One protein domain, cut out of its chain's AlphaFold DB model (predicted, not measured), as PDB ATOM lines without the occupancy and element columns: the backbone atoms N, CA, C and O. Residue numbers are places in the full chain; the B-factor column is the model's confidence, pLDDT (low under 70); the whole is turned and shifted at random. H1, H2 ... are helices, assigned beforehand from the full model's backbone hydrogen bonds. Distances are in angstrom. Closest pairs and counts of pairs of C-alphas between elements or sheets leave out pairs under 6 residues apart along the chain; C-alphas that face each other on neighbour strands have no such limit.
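What this domain is: This is residues 20 to 64 of the 65 residues of an uncharacterized protein of Micromonospora craniellae (UniProt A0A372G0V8). A short helix, H1, and a long one, H3, make two uneven legs at opposite ends of an open, strung-out shape, running in roughly opposite directions. A winding strip without named elements joins them, broken partway by the small helix H2, and the space between the legs is empty. The printed part has 45 residues with three named helices, H1, H2 and H3 in that order, and no named strand; the class is all helix. The whole is extended, with a radius of gyration of the C-alphas of 15.5 A and spans of 37 by 29 by 18 A.

How they stand to each other: H1, residues 20 to 26, touches no helix. A short link of 7 residues leads to H2, residues 34 to 37, and H1 and H2 are apart, with no C-alpha of the one within 8 A of the other. A short link of 8 residues leads on to H3, residues 46 to 62, and H2 and H3 are apart as well. H1 and H3 are also apart. Residues 29 to 42, of which 34 to 37 belong to H2, stand free. In H1 and H3 every O i to N i+4 pair is within hydrogen-bond range; H2 is too short for such a pair, but its one O i to N i+3 pair is within range.

Where its parts are: H1 begins at C-alpha 20, (157.126, 225.515, 145.995), and measures 10.0 A from first to last C-alpha. H2 begins at C-alpha 34, (149.417, 205.147, 152.202), and measures 5.5 A. H3, the longest helix with 17 residues, measures 24.4 A and ends at C-alpha 62, (141.953, 198.170, 127.354).

The domain as a whole: The two C-alphas farthest apart, those of Glu 21 and Asp 47, are 39.5 A apart. The printed part has no cut and no long link. Its mean pLDDT is 92.4, and one printed residue, residue 64, is under 70.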
ATOM      1  N   GLU A  20     156.871 225.388 144.560       89.44
ATOM      2  CA  GLU A  20     157.126 225.515 145.995       89.44
ATOM      3  C   GLU A  20     156.155 226.499 146.660       89.44
ATOM      4  O   GLU A  20     155.652 226.251 147.758       89.44
ATOM      5  N   GLU A  21     155.850 227.605 145.979       91.25
ATOM      6  CA  GLU A  21     154.899 228.609 146.455       91.25
ATOM      7  C   GLU A  21     153.455 228.090 146.351       91.25
ATOM      8  O   GLU A  21     152.658 228.291 147.270       91.25
ATOM      9  N   LEU A  22     153.122 227.339 145.296       91.38
ATOM     10  CA  LEU A  22     151.834 226.642 145.188       91.38
ATOM     11  C   LEU A  22     151.643 225.603 146.297       91.38
ATOM     12  O   LEU A  22     150.564 225.547 146.893       91.38
ATOM     13  N   ALA A  23     152.674 224.807 146.587       89.38
ATOM     14  CA  ALA A  23     152.655 223.802 147.644       89.38
ATOM     15  C   ALA A  23     152.461 224.452 149.019       89.38
ATOM     16  O   ALA A  23     151.618 224.005 149.797       89.38
ATOM     17  N   ARG A  24     153.164 225.563 149.286       89.62
ATOM     18  CA  ARG A  24     152.977 226.370 150.500       89.62
ATOM     19  C   ARG A  24     151.549 226.891 150.639       89.62
ATOM     20  O   ARG A  24     150.971 226.759 151.713       89.62
ATOM     21  N   ARG A  25     150.981 227.480 149.580       93.19
ATOM     22  CA  ARG A  25     149.619 228.050 149.598       93.19
ATOM     23  C   ARG A  25     148.540 227.000 149.839       93.19
ATOM     24  O   ARG A  25     147.570 227.276 150.532       93.19
ATOM     25  N   GLN A  26     148.716 225.814 149.272       89.56
ATOM     26  CA  GLN A  26     147.775 224.701 149.404       89.56
ATOM     27  C   GLN A  26     148.024 223.851 150.660       89.56
ATOM     28  O   GLN A  26     147.270 222.919 150.920       89.56
ATOM     29  N   GLY A  27     149.069 224.151 151.440       90.38
ATOM     30  CA  GLY A  27     149.424 223.375 152.630       90.38
ATOM     31  C   GLY A  27     149.805 221.928 152.310       90.38
ATOM     32  O   GLY A  27     149.587 221.039 153.134       90.38
ATOM     33  N   VAL A  28     150.346 221.679 151.114       90.12
ATOM     34  CA  VAL A  28     150.731 220.337 150.670       90.12
ATOM     35  C   VAL A  28     151.887 219.845 151.530       90.12
ATOM     36  O   VAL A  28     152.865 220.559 151.760       90.12
ATOM     37  N   ARG A  29     151.779 218.604 152.003       88.31
ATOM     38  CA  ARG A  29     152.824 217.920 152.767       88.31
ATOM     39  C   ARG A  29     153.277 216.672 152.010       88.31
ATOM     40  O   ARG A  29     152.461 216.088 151.296       88.31
ATOM     41  N   PRO A  30     154.545 216.254 152.158       90.00
ATOM     42  CA  PRO A  30     154.996 214.966 151.645       90.00
ATOM     43  C   PRO A  30     154.133 213.824 152.188       90.00
ATOM     44  O   PRO A  30     153.767 213.830 153.363       90.00
ATOM     45  N   VAL A  31     153.839 212.850 151.330       92.81
ATOM     46  CA  VAL A  31     153.128 211.620 151.698       92.81
ATOM     47  C   VAL A  31     154.124 210.696 152.395       92.81
ATOM     48  O   VAL A  31     155.118 210.300 151.784       92.81
ATOM     49  N   ALA A  32     153.898 210.393 153.672       94.19
ATOM     50  CA  ALA A  32     154.770 209.530 154.467       94.19
ATOM     51  C   ALA A  32     154.282 208.073 154.477       94.19
ATOM     52  O   ALA A  32     155.086 207.155 154.646       94.19
ATOM     53  N   SER A  33     152.982 207.857 154.274       94.88
ATOM     54  CA  SER A  33     152.352 206.538 154.232       94.88
ATOM     55  C   SER A  33     151.144 206.514 153.294       94.88
ATOM     56  O   SER A  33     150.630 207.554 152.889       94.88
ATOM     57  N   VAL A  34     150.669 205.312 152.960       91.75
ATOM     58  CA  VAL A  34     149.417 205.147 152.202       91.75
ATOM     59  C   VAL A  34     148.222 205.683 152.995       91.75
ATOM     60  O   VAL A  34     147.311 206.253 152.400       91.75
ATOM     61  N   ASP A  35     148.259 205.583 154.325       91.69
ATOM     62  CA  ASP A  35     147.192 206.072 155.199       91.69
ATOM     63  C   ASP A  35     147.006 207.597 155.098       91.69
ATOM     64  O   ASP A  35     145.893 208.089 155.257       91.69
ATOM     65  N   ASP A  36     148.051 208.354 154.736       91.81
ATOM     66  CA  ASP A  36     147.947 209.806 154.506       91.81
ATOM     67  C   ASP A  36     147.065 210.160 153.295       91.81
ATOM     68  O   ASP A  36     146.610 211.299 153.161       91.81
ATOM     69  N   LEU A  37     146.851 209.201 152.390       90.00
ATOM     70  CA  LEU A  37     145.995 209.348 151.213       90.00
ATOM     71  C   LEU A  37     144.555 208.898 151.478       90.00
ATOM     72  O   LEU A  37     143.684 209.159 150.645       90.00
ATOM     73  N   ALA A  38     144.293 208.244 152.613       90.31
ATOM     74  CA  ALA A  38     142.959 207.787 152.960       90.31
ATOM     75  C   ALA A  38     142.026 208.988 153.168       90.31
ATOM     76  O   ALA A  38     142.301 209.915 153.933       90.31
ATOM     77  N   ARG A  39     140.897 208.968 152.462       89.44
ATOM     78  CA  ARG A  39     139.831 209.963 152.567       89.44
ATOM     79  C   ARG A  39     138.599 209.242 153.113       89.44
ATOM     80  O   ARG A  39     138.050 208.410 152.394       89.44
ATOM     81  N   PRO A  40     138.197 209.505 154.369       89.25
ATOM     82  CA  PRO A  40     136.930 209.005 154.886       89.25
ATOM     83  C   PRO A  40     135.790 209.463 153.981       89.25
ATOM     84  O   PRO A  40     135.862 210.567 153.433       89.25
ATOM     85  N   ASP A  41     134.779 208.612 153.824       91.50
ATOM     86  CA  ASP A  41     133.562 208.920 153.064       91.50
ATOM     87  C   ASP A  41     133.834 209.308 151.597       91.50
ATOM     88  O   ASP A  41     133.072 210.053 150.986       91.50
ATOM     89  N   LEU A  42     134.954 208.833 151.029       93.19
ATOM     90  CA  LEU A  42     135.271 209.034 149.612       93.19
ATOM     91  C   LEU A  42     134.279 208.307 148.701       93.19
ATOM     92  O   LEU A  42     133.993 208.797 147.615       93.19
ATOM     93  N   PHE A  43     133.797 207.156 149.165       95.31
ATOM     94  CA  PHE A  43     132.731 206.380 148.552       95.31
ATOM     95  C   PHE A  43     131.561 206.337 149.530       95.31
ATOM     96  O   PHE A  43     131.760 206.181 150.739       95.31
ATOM     97  N   GLU A  44     130.353 206.476 149.004       95.44
ATOM     98  CA  GLU A  44     129.109 206.443 149.769       95.44
ATOM     99  C   GLU A  44     128.758 205.011 150.208       95.44
ATOM    100  O   GLU A  44     127.995 204.815 151.156       95.44
ATOM    101  N   SER A  45     129.318 204.001 149.531       96.44
ATOM    102  CA  SER A  45     129.106 202.583 149.827       96.44
ATOM    103  C   SER A  45     130.225 201.690 149.280       96.44
ATOM    104  O   SER A  45     130.967 202.083 148.379       96.44
ATOM    105  N   ASP A  46     130.301 200.459 149.790       96.38
ATOM    106  CA  ASP A  46     131.202 199.431 149.253       96.38
ATOM    107  C   ASP A  46     130.829 199.040 147.808       96.38
ATOM    108  O   ASP A  46     131.717 198.786 146.997       96.38
ATOM    109  N   ASP A  47     129.537 199.073 147.452       98.06
ATOM    110  CA  ASP A  47     129.068 198.786 146.088       98.06
ATOM    111  C   ASP A  47     129.611 199.820 145.078       98.06
ATOM    112  O   ASP A  47     130.064 199.458 143.992       98.06
ATOM    113  N   GLU A  48     129.638 201.109 145.446       97.94
ATOM    114  CA  GLU A  48     130.221 202.171 144.609       97.94
ATOM    115  C   GLU A  48     131.732 201.968 144.404       97.94
ATOM    116  O   GLU A  48     132.254 202.148 143.298       97.94
ATOM    117  N   LEU A  49     132.443 201.558 145.459       96.19
ATOM    118  CA  LEU A  49     133.863 201.229 145.371       96.19
ATOM    119  C   LEU A  49     134.100 200.060 144.400       96.19
ATOM    120  O   LEU A  49     135.014 200.126 143.573       96.19
ATOM    121  N   ASP A  50     133.282 199.011 144.469       98.06
ATOM    122  CA  ASP A  50     133.388 197.848 143.585       98.06
ATOM    123  C   ASP A  50     133.131 198.214 142.115       98.06
ATOM    124  O   ASP A  50     133.887 197.794 141.227       98.06
ATOM    125  N   GLU A  51     132.123 199.047 141.843       98.19
ATOM    126  CA  GLU A  51     131.841 199.569 140.501       98.19
ATOM    127  C   GLU A  51     133.019 200.386 139.949       98.19
ATOM    128  O   GLU A  51     133.469 200.150 138.820       98.19
ATOM    129  N   PHE A  52     133.582 201.290 140.761       96.75
ATOM    130  CA  PHE A  52     134.759 202.076 140.387       96.75
ATOM    131  C   PHE A  52     135.964 201.184 140.057       96.75
ATOM    132  O   PHE A  52     136.647 201.387 139.048       96.75
ATOM    133  N   LEU A  53     136.234 200.170 140.883       97.19
ATOM    134  CA  LEU A  53     137.345 199.248 140.657       97.19
ATOM    135  C   LEU A  53     137.147 198.424 139.381       97.19
ATOM    136  O   LEU A  53     138.111 198.213 138.635       97.19
ATOM    137  N   ALA A  54     135.922 197.975 139.100       97.81
ATOM    138  CA  ALA A  54     135.608 197.240 137.881       97.81
ATOM    139  C   ALA A  54     135.913 198.071 136.622       97.81
ATOM    140  O   ALA A  54     136.620 197.582 135.731       97.81
ATOM    141  N   ASP A  55     135.457 199.326 136.582       97.62
ATOM    142  CA  ASP A  55     135.717 200.245 135.469       97.62
ATOM    143  C   ASP A  55     137.212 200.575 135.324       97.62
ATOM    144  O   ASP A  55     137.787 200.460 134.234       97.62
ATOM    145  N   LEU A  56     137.896 200.873 136.434       96.81
ATOM    146  CA  LEU A  56     139.332 201.157 136.441       96.81
ATOM    147  C   LEU A  56     140.143 199.988 135.863       96.81
ATOM    148  O   LEU A  56     141.043 200.179 135.032       96.81
ATOM    149  N   TYR A  57     139.836 198.756 136.275       96.38
ATOM    150  CA  TYR A  57     140.534 197.580 135.764       96.38
ATOM    151  C   TYR A  57     140.193 197.266 134.308       96.38
ATOM    152  O   TYR A  57     141.056 196.722 133.608       96.38
ATOM    153  N   ALA A  58     138.977 197.565 133.850       96.50
ATOM    154  CA  ALA A  58     138.604 197.441 132.445       96.50
ATOM    155  C   ALA A  58     139.387 198.449 131.587       96.50
ATOM    156  O   ALA A  58     140.068 198.045 130.643       96.50
ATOM    157  N   SER A  59     139.402 199.723 131.985       95.44
ATOM    158  CA  SER A  59     140.137 200.810 131.323       95.44
ATOM    159  C   SER A  59     141.641 200.537 131.234       95.44
ATOM    160  O   SER A  59     142.270 200.707 130.181       95.44
ATOM    161  N   ARG A  60     142.238 200.034 132.323       93.81
ATOM    162  CA  ARG A  60     143.660 199.668 132.344       93.81
ATOM    163  C   ARG A  60     143.972 198.507 131.401       93.81
ATOM    164  O   ARG A  60     144.996 198.537 130.725       93.81
ATOM    165  N   ARG A  61     143.111 197.486 131.359       91.81
ATOM    166  CA  ARG A  61     143.276 196.337 130.455       91.81
ATOM    167  C   ARG A  61     143.088 196.729 128.992       91.81
ATOM    168  O   ARG A  61     143.835 196.240 128.157       91.81
ATOM    169  N   ALA A  62     142.162 197.640 128.698       86.31
ATOM    170  CA  ALA A  62     141.953 198.170 127.354       86.31
ATOM    171  C   ALA A  62     143.155 198.979 126.836       86.31
ATOM    172  O   ALA A  62     143.442 198.945 125.650       86.31
ATOM    173  N   SER A  63     143.885 199.661 127.724       75.81
ATOM    174  CA  SER A  63     145.088 200.430 127.357       75.81
ATOM    175  C   SER A  63     146.331 199.561 127.112       75.81
ATOM    176  O   SER A  63     147.338 200.056 126.611       75.81
ATOM    177  N   ALA A  64     146.295 198.290 127.521       69.69
ATOM    178  CA  ALA A  64     147.394 197.336 127.366       69.69
ATOM    179  C   ALA A  64     147.204 196.378 126.172       69.69
ATOM    180  O   ALA A  64     148.059 195.515 125.960       69.69
TER     181      ALA A  64